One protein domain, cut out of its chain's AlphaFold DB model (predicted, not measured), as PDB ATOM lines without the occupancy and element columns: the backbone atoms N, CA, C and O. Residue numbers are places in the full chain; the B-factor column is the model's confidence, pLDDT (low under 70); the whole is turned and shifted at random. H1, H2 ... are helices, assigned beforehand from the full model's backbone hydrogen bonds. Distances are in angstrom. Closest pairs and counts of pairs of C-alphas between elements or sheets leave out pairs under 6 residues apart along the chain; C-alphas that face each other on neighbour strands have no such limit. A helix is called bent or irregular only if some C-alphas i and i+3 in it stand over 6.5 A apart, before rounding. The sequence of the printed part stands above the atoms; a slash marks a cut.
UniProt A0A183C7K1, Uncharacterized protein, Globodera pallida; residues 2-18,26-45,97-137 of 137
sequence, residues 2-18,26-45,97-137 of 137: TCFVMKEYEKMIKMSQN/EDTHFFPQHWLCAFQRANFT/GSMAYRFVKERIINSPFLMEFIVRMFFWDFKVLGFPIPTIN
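Overview. This is residues 2 to 18, 26 to 45 and 97 to 137 of the 137 residues of an uncharacterized protein of Globodera pallida (UniProt A0A183C7K1). Two long helices, H1 and H5, lie side by side as a slanted pair running the same way, H5 with a kink near residue 122; H4 meets the first part of H5 at a corner, with residues 97 to 106 sticking out. A winding stretch with the short helices H2 and H3 lies beside the pair, its residues 40 to 45 sticking out, and the last residues, 129 to 137, fold back along H5. The printed part has 78 residues with five named helices, H1 to H5 in order along the chain, and no named strand; the class is all helix. It is only just compact, close to loose, with a radius of gyration of the C-alphas of 13.8 A and spans of 36 by 29 by 27 A.

Arrangement. H5, residues 112 to 128, is the longest helix; it is irregular, with C-alphas 121 and 124 being 8.1 A apart, and has a kink of 60 degrees near residue 122. H1, residues 2 to 17, touches H5, which meets it with residues 114 to 121 alone; the closest C-alphas are those of Tyr 9 and Met 121, 6.5 A apart. H1 and H5 run the same way at a tilt of 36 degrees, only just steep. H4, residues 99 to 109, and H5 touch only at the corner by their tight link, and only just, with 3 pairs of C-alphas within 8 A. Their closest C-alphas are those of Ile 108 and Leu 114, 5.6 A apart, and their lines are about perpendicular at 89 degrees. H2, residues 26 to 30, is near H1, with 6 pairs of C-alphas within 10 A. H3, residues 37 to 40, touches no helix. Every O i to N i+4 pair is within hydrogen-bond range in H1 and H2, against 6 of 7 in H4 and 11 of 13 in H5; H3 is too short for such a pair.

Along the chain. H5, residues 112 to 128, measures 23.3 A from first to last C-alpha and ends at C-alpha 128 at (285.271, 149.755, 322.596). H1, residues 2 to 17, measures 23.0 A and begins at C-alpha 2 at (280.495, 169.736, 305.514). H4, residues 99 to 109, measures 15.4 A and begins at C-alpha 99 at (294.274, 178.713, 315.043). H2, residues 26 to 30, measures 5.8 A, and H3, residues 37 to 40, 5.4 A.

Size, cuts and confidence. The two C-alphas farthest apart are those of Arg 41 and Met 99, 38.0 A. Residues 19 to 25 are not printed, with 17.8 A between C-alphas 18 and 26; residues 46 to 96 are not printed, with 27.6 A between C-alphas 45 and 97. Of the links that are printed whole, H4 to H5 is tight and H2 to H3 is short. The mean pLDDT of the printed part is 88.4; residues 37 to 38, 40 to 42 and 137 are under 70.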
ATOM      1  N   THR A   2     281.634 170.655 305.721       93.75
ATOM      2  CA  THR A   2     280.495 169.736 305.514       93.75
ATOM      3  C   THR A   2     280.712 168.732 304.385       93.75
ATOM      4  O   THR A   2     280.661 167.534 304.627       93.75
ATOM      5  N   CYS A   3     281.062 169.212 303.185       94.06
ATOM      6  CA  CYS A   3     281.379 168.340 302.049       94.06
ATOM      7  C   CYS A   3     282.496 167.336 302.382       94.06
ATOM      8  O   CYS A   3     282.358 166.155 302.102       94.06
ATOM      9  N   PHE A   4     283.561 167.794 303.050       92.81
ATOM     10  CA  PHE A   4     284.670 166.934 303.465       92.81
ATOM     11  C   PHE A   4     284.205 165.816 304.410       92.81
ATOM     12  O   PHE A   4     284.388 164.650 304.092       92.81
ATOM     13  N   VAL A   5     283.523 166.153 305.512       94.62
ATOM     14  CA  VAL A   5     283.029 165.163 306.491       94.62
ATOM     15  C   VAL A   5     282.079 164.161 305.834       94.62
ATOM     16  O   VAL A   5     282.191 162.962 306.057       94.62
ATOM     17  N   MET A   6     281.169 164.624 304.977       95.50
ATOM     18  CA  MET A   6     280.253 163.729 304.267       95.50
ATOM     19  C   MET A   6     280.991 162.798 303.300       95.50
ATOM     20  O   MET A   6     280.675 161.613 303.239       95.50
ATOM     21  N   LYS A   7     281.991 163.302 302.567       95.19
ATOM     22  CA  LYS A   7     282.783 162.486 301.638       95.19
ATOM     23  C   LYS A   7     283.639 161.456 302.362       95.19
ATOM     24  O   LYS A   7     283.696 160.315 301.908       95.19
ATOM     25  N   GLU A   8     284.217 161.818 303.502       94.31
ATOM     26  CA  GLU A   8     284.914 160.864 304.363       94.31
ATOM     27  C   GLU A   8     283.961 159.790 304.897       94.31
ATOM     28  O   GLU A   8     284.279 158.606 304.854       94.31
ATOM     29  N   TYR A   9     282.741 160.160 305.297       95.38
ATOM     30  CA  TYR A   9     281.748 159.181 305.746       95.38
ATOM     31  C   TYR A   9     281.349 158.220 304.623       95.38
ATOM     32  O   TYR A   9     281.339 157.005 304.811       95.38
ATOM     33  N   GLU A  10     281.063 158.745 303.430       94.38
ATOM     34  CA  GLU A  10     280.774 157.930 302.249       94.38
ATOM     35  C   GLU A  10     281.927 156.965 301.937       94.38
ATOM     36  O   GLU A  10     281.687 155.803 301.599       94.38
ATOM     37  N   LYS A  11     283.176 157.434 302.052       92.62
ATOM     38  CA  LYS A  11     284.374 156.614 301.859       92.62
ATOM     39  C   LYS A  11     284.451 155.500 302.904       92.62
ATOM     40  O   LYS A  11     284.611 154.342 302.522       92.62
ATOM     41  N   MET A  12     284.237 155.813 304.182       92.19
ATOM     42  CA  MET A  12     284.202 154.828 305.268       92.19
ATOM     43  C   MET A  12     283.153 153.741 305.035       92.19
ATOM     44  O   MET A  12     283.464 152.556 305.143       92.19
ATOM     45  N   ILE A  13     281.924 154.115 304.665       91.94
ATOM     46  CA  ILE A  13     280.856 153.142 304.398       91.94
ATOM     47  C   ILE A  13     281.256 152.205 303.256       91.94
ATOM     48  O   ILE A  13     281.159 150.987 303.408       91.94
ATOM     49  N   LYS A  14     281.794 152.739 302.154       91.25
ATOM     50  CA  LYS A  14     282.287 151.917 301.037       91.25
ATOM     51  C   LYS A  14     283.381 150.947 301.482       91.25
ATOM     52  O   LYS A  14     283.341 149.778 301.105       91.25
ATOM     53  N   MET A  15     284.318 151.409 302.310       88.81
ATOM     54  CA  MET A  15     285.424 150.588 302.814       88.81
ATOM     55  C   MET A  15     284.979 149.503 303.794       88.81
ATOM     56  O   MET A  15     285.537 148.410 303.780       88.81
ATOM     57  N   SER A  16     283.954 149.767 304.607       87.00
ATOM     58  CA  SER A  16     283.383 148.755 305.505       87.00
ATOM     59  C   SER A  16     282.680 147.616 304.762       87.00
ATOM     60  O   SER A  16     282.600 146.504 305.273       87.00
ATOM     61  N   GLN A  17     282.177 147.886 303.555       87.75
ATOM     62  CA  GLN A  17     281.493 146.900 302.719       87.75
ATOM     63  C   GLN A  17     282.478 146.123 301.847       87.75
ATOM     64  O   GLN A  17     282.284 144.935 301.614       87.75
ATOM     65  N   ASN A  18     283.528 146.791 301.362       85.94
ATOM     66  CA  ASN A  18     284.569 146.200 300.533       85.94
ATOM     67  C   ASN A  18     285.925 146.808 300.889       85.94
ATOM     68  O   ASN A  18     286.120 148.015 300.744       85.94
ATOM     69  N   GLU A  26     296.230 158.930 304.962       87.44
ATOM     70  CA  GLU A  26     295.113 159.708 305.482       87.44
ATOM     71  C   GLU A  26     294.002 158.796 306.014       87.44
ATOM     72  O   GLU A  26     293.461 159.063 307.084       87.44
ATOM     73  N   ASP A  27     293.726 157.680 305.333       88.31
ATOM     74  CA  ASP A  27     292.736 156.689 305.769       88.31
ATOM     75  C   ASP A  27     293.117 156.041 307.099       88.31
ATOM     76  O   ASP A  27     292.282 155.920 307.993       88.31
ATOM     77  N   THR A  28     294.380 155.641 307.257       84.44
ATOM     78  CA  THR A  28     294.846 155.021 308.508       84.44
ATOM     79  C   THR A  28     294.913 156.017 309.663       84.44
ATOM     80  O   THR A  28     294.768 155.616 310.819       84.44
ATOM     81  N   HIS A  29     295.109 157.305 309.368       85.38
ATOM     82  CA  HIS A  29     295.141 158.372 310.366       85.38
ATOM     83  C   HIS A  29     293.753 158.909 310.743       85.38
ATOM     84  O   HIS A  29     293.575 159.339 311.883       85.38
ATOM     85  N   PHE A  30     292.790 158.920 309.817       89.12
ATOM     86  CA  PHE A  30     291.464 159.501 310.042       89.12
ATOM     87  C   PHE A  30     290.428 158.478 310.517       89.12
ATOM     88  O   PHE A  30     289.591 158.815 311.352       89.12
ATOM     89  N   PHE A  31     290.450 157.243 310.011       91.69
ATOM     90  CA  PHE A  31     289.400 156.266 310.308       91.69
ATOM     91  C   PHE A  31     289.458 155.703 311.735       91.69
ATOM     92  O   PHE A  31     290.461 155.867 312.441       91.69
ATOM     93  N   PRO A  32     288.363 155.060 312.193       92.25
ATOM     94  CA  PRO A  32     288.249 154.598 313.564       92.25
ATOM     95  C   PRO A  32     289.390 153.674 313.966       92.25
ATOM     96  O   PRO A  32     289.763 152.754 313.237       92.25
ATOM     97  N   GLN A  33     289.917 153.888 315.162       87.94
ATOM     98  CA  GLN A  33     291.086 153.161 315.645       87.94
ATOM     99  C   GLN A  33     290.782 151.671 315.839       87.94
ATOM    100  O   GLN A  33     291.652 150.836 315.591       87.94
ATOM    101  N   HIS A  34     289.536 151.308 316.170       87.00
ATOM    102  CA  HIS A  34     289.107 149.907 316.247       87.00
ATOM    103  C   HIS A  34     289.157 149.158 314.900       87.00
ATOM    104  O   HIS A  34     289.090 147.928 314.895       87.00
ATOM    105  N   TRP A  35     289.276 149.854 313.759       87.62
ATOM    106  CA  TRP A  35     289.475 149.212 312.449       87.62
ATOM    107  C   TRP A  35     290.917 148.762 312.231       87.62
ATOM    108  O   TRP A  35     291.173 147.911 311.379       87.62
ATOM    109  N   LEU A  36     291.871 149.298 312.994       82.56
ATOM    110  CA  LEU A  36     293.267 148.906 312.879       82.56
ATOM    111  C   LEU A  36     293.462 147.485 313.422       82.56
ATOM    112  O   LEU A  36     293.008 147.145 314.516       82.56
ATOM    113  N   CYS A  37     294.213 146.663 312.683       67.81
ATOM    114  CA  CYS A  37     294.443 145.248 313.000       67.81
ATOM    115  C   CYS A  37     294.945 145.002 314.435       67.81
ATOM    116  O   CYS A  37     294.674 143.948 315.008       67.81
ATOM    117  N   ALA A  38     295.668 145.964 315.017       69.12
ATOM    118  CA  ALA A  38     296.192 145.878 316.378       69.12
ATOM    119  C   ALA A  38     295.084 145.818 317.447       69.12
ATOM    120  O   ALA A  38     295.247 145.118 318.443       69.12
ATOM    121  N   PHE A  39     293.944 146.482 317.226       74.12
ATOM    122  CA  PHE A  39     292.819 146.477 318.166       74.12
ATOM    123  C   PHE A  39     292.000 145.183 318.119       74.12
ATOM    124  O   PHE A  39     291.381 144.812 319.111       74.12
ATOM    125  N   GLN A  40     292.022 144.467 316.995       66.12
ATOM    126  CA  GLN A  40     291.260 143.226 316.820       66.12
ATOM    127  C   GLN A  40     291.944 141.993 317.429       66.12
ATOM    128  O   GLN A  40     291.300 140.962 317.603       66.12
ATOM    129  N   ARG A  41     293.255 142.060 317.703       58.84
ATOM    130  CA  ARG A  41     294.088 140.878 318.000       58.84
ATOM    131  C   ARG A  41     294.782 140.902 319.364       58.84
ATOM    132  O   ARG A  41     295.584 140.009 319.626       58.84
ATOM    133  N   ALA A  42     294.529 141.895 320.216       62.09
ATOM    134  CA  ALA A  42     295.348 142.120 321.407       62.09
ATOM    135  C   ALA A  42     294.546 142.321 322.700       62.09
ATOM    136  O   ALA A  42     293.520 142.995 322.719       62.09
ATOM    137  N   ASN A  43     295.114 141.823 323.803       74.50
ATOM    138  CA  ASN A  43     294.855 142.337 325.145       74.50
ATOM    139  C   ASN A  43     295.594 143.676 325.268       74.50
ATOM    140  O   ASN A  43     296.821 143.692 325.369       74.50
ATOM    141  N   PHE A  44     294.874 144.794 325.216       78.38
ATOM    142  CA  PHE A  44     295.463 146.124 325.374       78.38
ATOM    143  C   PHE A  44     295.156 146.706 326.755       78.38
ATOM    144  O   PHE A  44     294.095 146.472 327.328       78.38
ATOM    145  N   THR A  45     296.089 147.502 327.277       81.31
ATOM    146  CA  THR A  45     295.827 148.378 328.424       81.31
ATOM    147  C   THR A  45     295.474 149.755 327.889       81.31
ATOM    148  O   THR A  45     296.296 150.402 327.243       81.31
ATOM    149  N   GLY A  97     296.468 173.246 319.387       75.38
ATOM    150  CA  GLY A  97     296.456 174.636 319.847       75.38
ATOM    151  C   GLY A  97     296.648 175.697 318.756       75.38
ATOM    152  O   GLY A  97     296.513 176.877 319.073       75.38
ATOM    153  N   SER A  98     296.887 175.312 317.495       86.19
ATOM    154  CA  SER A  98     296.914 176.253 316.364       86.19
ATOM    155  C   SER A  98     295.542 176.896 316.111       86.19
ATOM    156  O   SER A  98     294.496 176.333 316.455       86.19
ATOM    157  N   MET A  99     295.526 178.068 315.464       88.94
ATOM    158  CA  MET A  99     294.274 178.713 315.043       88.94
ATOM    159  C   MET A  99     293.459 177.824 314.102       88.94
ATOM    160  O   MET A  99     292.251 177.712 314.280       88.94
ATOM    161  N   ALA A 100     294.112 177.144 313.154       89.19
ATOM    162  CA  ALA A 100     293.443 176.225 312.235       89.19
ATOM    163  C   ALA A 100     292.752 175.074 312.984       89.19
ATOM    164  O   ALA A 100     291.588 174.778 312.721       89.19
ATOM    165  N   TYR A 101     293.430 174.479 313.974       88.75
ATOM    166  CA  TYR A 101     292.841 173.445 314.826       88.75
ATOM    167  C   TYR A 101     291.592 173.950 315.559       88.75
ATOM    168  O   TYR A 101     290.544 173.308 315.497       88.75
ATOM    169  N   ARG A 102     291.680 175.111 316.228       90.62
ATOM    170  CA  ARG A 102     290.544 175.697 316.964       90.62
ATOM    171  C   ARG A 102     289.373 175.991 316.029       90.62
ATOM    172  O   ARG A 102     288.254 175.565 316.299       90.62
ATOM    173  N   PHE A 103     289.668 176.609 314.889       92.38
ATOM    174  CA  PHE A 103     288.694 176.952 313.859       92.38
ATOM    175  C   PHE A 103     287.939 175.735 313.321       92.38
ATOM    176  O   PHE A 103     286.736 175.830 313.097       92.38
ATOM    177  N   VAL A 104     288.615 174.603 313.089       91.19
ATOM    178  CA  VAL A 104     287.968 173.362 312.626       91.19
ATOM    179  C   VAL A 104     287.170 172.720 313.759       91.19
ATOM    180  O   VAL A 104     286.004 172.374 313.566       91.19
ATOM    181  N   LYS A 105     287.764 172.613 314.954       91.00
ATOM    182  CA  LYS A 105     287.138 172.006 316.135       91.00
ATOM    183  C   LYS A 105     285.804 172.667 316.479       91.00
ATOM    184  O   LYS A 105     284.801 171.971 316.602       91.00
ATOM    185  N   GLU A 106     285.783 173.990 316.623       92.81
ATOM    186  CA  GLU A 106     284.573 174.743 316.990       92.81
ATOM    187  C   GLU A 106     283.446 174.520 315.986       92.81
ATOM    188  O   GLU A 106     282.287 174.355 316.341       92.81
ATOM    189  N   ARG A 107     283.801 174.456 314.711       93.00
ATOM    190  CA  ARG A 107     282.867 174.345 313.598       93.00
ATOM    191  C   ARG A 107     282.231 172.951 313.521       93.00
ATOM    192  O   ARG A 107     281.099 172.833 313.068       93.00
ATOM    193  N   ILE A 108     282.953 171.913 313.957       93.00
ATOM    194  CA  ILE A 108     282.425 170.549 314.117       93.00
ATOM    195  C   ILE A 108     281.537 170.478 315.363       93.00
ATOM    196  O   ILE A 108     280.405 170.018 315.271       93.00
ATOM    197  N   ILE A 109     282.035 170.954 316.511       91.75
ATOM    198  CA  ILE A 109     281.333 170.856 317.803       91.75
ATOM    199  C   ILE A 109     280.027 171.653 317.807       91.75
ATOM    200  O   ILE A 109     279.026 171.173 318.325       91.75
ATOM    201  N   ASN A 110     280.015 172.832 317.187       93.62
ATOM    202  CA  ASN A 110     278.848 173.713 317.163       93.62
ATOM    203  C   ASN A 110     277.859 173.384 316.032       93.62
ATOM    204  O   ASN A 110     276.914 174.137 315.813       93.62
ATOM    205  N   SER A 111     278.075 172.304 315.273       95.62
ATOM    206  CA  SER A 111     277.163 171.869 314.215       95.62
ATOM    207  C   SER A 111     276.585 170.496 314.558       95.62
ATOM    208  O   SER A 111     277.284 169.495 314.383       95.62
ATOM    209  N   PRO A 112     275.306 170.415 314.978       95.50
ATOM    210  CA  PRO A 112     274.660 169.143 315.308       95.50
ATOM    211  C   PRO A 112     274.726 168.146 314.148       95.50
ATOM    212  O   PRO A 112     275.074 166.985 314.338       95.50
ATOM    213  N   PHE A 113     274.523 168.643 312.924       95.94
ATOM    214  CA  PHE A 113     274.654 167.866 311.695       95.94
ATOM    215  C   PHE A 113     276.046 167.241 311.537       95.94
ATOM    216  O   PHE A 113     276.168 166.045 311.299       95.94
ATOM    217  N   LEU A 114     277.121 168.023 311.676       95.88
ATOM    218  CA  LEU A 114     278.475 167.479 311.529       95.88
ATOM    219  C   LEU A 114     278.844 166.555 312.681       95.88
ATOM    220  O   LEU A 114     279.480 165.529 312.446       95.88
ATOM    221  N   MET A 115     278.430 166.895 313.902       95.31
ATOM    222  CA  MET A 115     278.639 166.047 315.067       95.31
ATOM    223  C   MET A 115     277.956 164.692 314.893       95.31
ATOM    224  O   MET A 115     278.553 163.675 315.230       95.31
ATOM    225  N   GLU A 116     276.767 164.642 314.288       95.94
ATOM    226  CA  GLU A 116     276.099 163.383 313.960       95.94
ATOM    227  C   GLU A 116     276.966 162.489 313.069       95.94
ATOM    228  O   GLU A 116     277.153 161.310 313.375       95.94
ATOM    229  N   PHE A 117     277.563 163.041 312.008       96.50
ATOM    230  CA  PHE A 117     278.482 162.277 311.162       96.50
ATOM    231  C   PHE A 117     279.720 161.811 311.930       96.50
ATOM    232  O   PHE A 117     280.089 160.648 311.803       96.50
ATOM    233  N   ILE A 118     280.326 162.661 312.764       95.19
ATOM    234  CA  ILE A 118     281.470 162.262 313.598       95.19
ATOM    235  C   ILE A 118     281.082 161.121 314.550       95.19
ATOM    236  O   ILE A 118     281.787 160.117 314.627       95.19
ATOM    237  N   VAL A 119     279.937 161.214 315.228       95.56
ATOM    238  CA  VAL A 119     279.458 160.144 316.114       95.56
ATOM    239  C   VAL A 119     279.216 158.855 315.334       95.56
ATOM    240  O   VAL A 119     279.610 157.791 315.801       95.56
ATOM    241  N   ARG A 120     278.631 158.925 314.132       95.25
ATOM    242  CA  ARG A 120     278.433 157.752 313.264       95.25
ATOM    243  C   ARG A 120     279.757 157.122 312.835       95.25
ATOM    244  O   ARG A 120     279.884 155.904 312.908       95.25
ATOM    245  N   MET A 121     280.733 157.932 312.421       95.50
ATOM    246  CA  MET A 121     282.062 157.461 312.019       95.50
ATOM    247  C   MET A 121     282.754 156.707 313.159       95.50
ATOM    248  O   MET A 121     283.222 155.591 312.962       95.50
ATOM    249  N   PHE A 122     282.775 157.283 314.364       95.12
ATOM    250  CA  PHE A 122     283.561 156.779 315.495       95.12
ATOM    251  C   PHE A 122     282.729 156.030 316.551       95.12
ATOM    252  O   PHE A 122     283.214 155.780 317.653       95.12
ATOM    253  N   PHE A 123     281.485 155.644 316.247       94.75
ATOM    254  CA  PHE A 123     280.555 155.042 317.215       94.75
ATOM    255  C   PHE A 123     281.168 153.868 317.989       94.75
ATOM    256  O   PHE A 123     281.089 153.789 319.217       94.75
ATOM    257  N   TRP A 124     281.810 152.957 317.264       92.31
ATOM    258  CA  TRP A 124     282.440 151.782 317.851       92.31
ATOM    259  C   TRP A 124     283.707 152.116 318.639       92.31
ATOM    260  O   TRP A 124     283.947 151.454 319.642       92.31
ATOM    261  N   ASP A 125     284.453 153.169 318.288       91.81
ATOM    262  CA  ASP A 125     285.560 153.646 319.130       91.81
ATOM    263  C   ASP A 125     285.027 154.111 320.491       91.81
ATOM    264  O   ASP A 125     285.573 153.724 321.522       91.81
ATOM    265  N   PHE A 126     283.914 154.860 320.529       92.44
ATOM    266  CA  PHE A 126     283.287 155.246 321.801       92.44
ATOM    267  C   PHE A 126     282.916 154.022 322.647       92.44
ATOM    268  O   PHE A 126     283.173 153.999 323.851       92.44
ATOM    269  N   LYS A 127     282.354 152.982 322.021       90.75
ATOM    270  CA  LYS A 127     281.966 151.740 322.706       90.75
ATOM    271  C   LYS A 127     283.171 150.938 323.198       90.75
ATOM    272  O   LYS A 127     283.235 150.626 324.382       90.75
ATOM    273  N   VAL A 128     284.113 150.620 322.312       87.50
ATOM    274  CA  VAL A 128     285.271 149.755 322.596       87.50
ATOM    275  C   VAL A 128     286.219 150.408 323.600       87.50
ATOM    276  O   VAL A 128     286.746 149.734 324.480       87.50
ATOM    277  N   LEU A 129     286.404 151.727 323.517       87.31
ATOM    278  CA  LEU A 129     287.302 152.473 324.404       87.31
ATOM    279  C   LEU A 129     286.592 153.006 325.667       87.31
ATOM    280  O   LEU A 129     287.214 153.627 326.538       87.31
ATOM    281  N   GLY A 130     285.280 152.779 325.792       88.19
ATOM    282  CA  GLY A 130     284.480 153.214 326.937       88.19
ATOM    283  C   GLY A 130     284.492 154.732 327.129       88.19
ATOM    284  O   GLY A 130     284.699 155.211 328.250       88.19
ATOM    285  N   PHE A 131     284.342 155.490 326.042       89.00
ATOM    286  CA  PHE A 131     284.113 156.934 326.079       89.00
ATOM    287  C   PHE A 131     282.607 157.234 326.020       89.00
ATOM    288  O   PHE A 131     281.857 156.500 325.372       89.00
ATOM    289  N   PRO A 132     282.139 158.309 326.679       91.81
ATOM    290  CA  PRO A 132     280.747 158.720 326.566       91.81
ATOM    291  C   PRO A 132     280.437 159.148 325.128       91.81
ATOM    292  O   PRO A 132     281.237 159.836 324.492       91.81
ATOM    293  N   ILE A 133     279.262 158.758 324.635       92.69
ATOM    294  CA  ILE A 133     278.765 159.219 323.337       92.69
ATOM    295  C   ILE A 133     278.335 160.689 323.493       92.69
ATOM    296  O   ILE A 133     277.565 160.980 324.411       92.69
ATOM    297  N   PRO A 134     278.807 161.611 322.635       90.38
ATOM    298  CA  PRO A 134     278.389 163.008 322.667       90.38
ATOM    299  C   PRO A 134     276.872 163.157 322.514       90.38
ATOM    300  O   PRO A 134     276.267 162.538 321.637       90.38
ATOM    301  N   THR A 135     276.258 164.008 323.336       88.38
ATOM    302  CA  THR A 135     274.865 164.422 323.139       88.38
ATOM    303  C   THR A 135     274.807 165.429 321.994       88.38
ATOM    304  O   THR A 135     275.550 166.410 321.992       88.38
ATOM    305  N   ILE A 136     273.942 165.170 321.017       86.25
ATOM    306  CA  ILE A 136     273.706 166.050 319.873       86.25
ATOM    307  C   ILE A 136     272.406 166.793 320.177       86.25
ATOM    308  O   ILE A 136     271.354 166.159 320.236       86.25
ATOM    309  N   ASN A 137     272.509 168.096 320.436       66.69
ATOM    310  CA  ASN A 137     271.374 168.982 320.714       66.69
ATOM    311  C   ASN A 137     271.005 169.788 319.474       66.69
ATOM    312  O   ASN A 137     271.952 170.251 318.798       66.69
TER     313      ASN A 137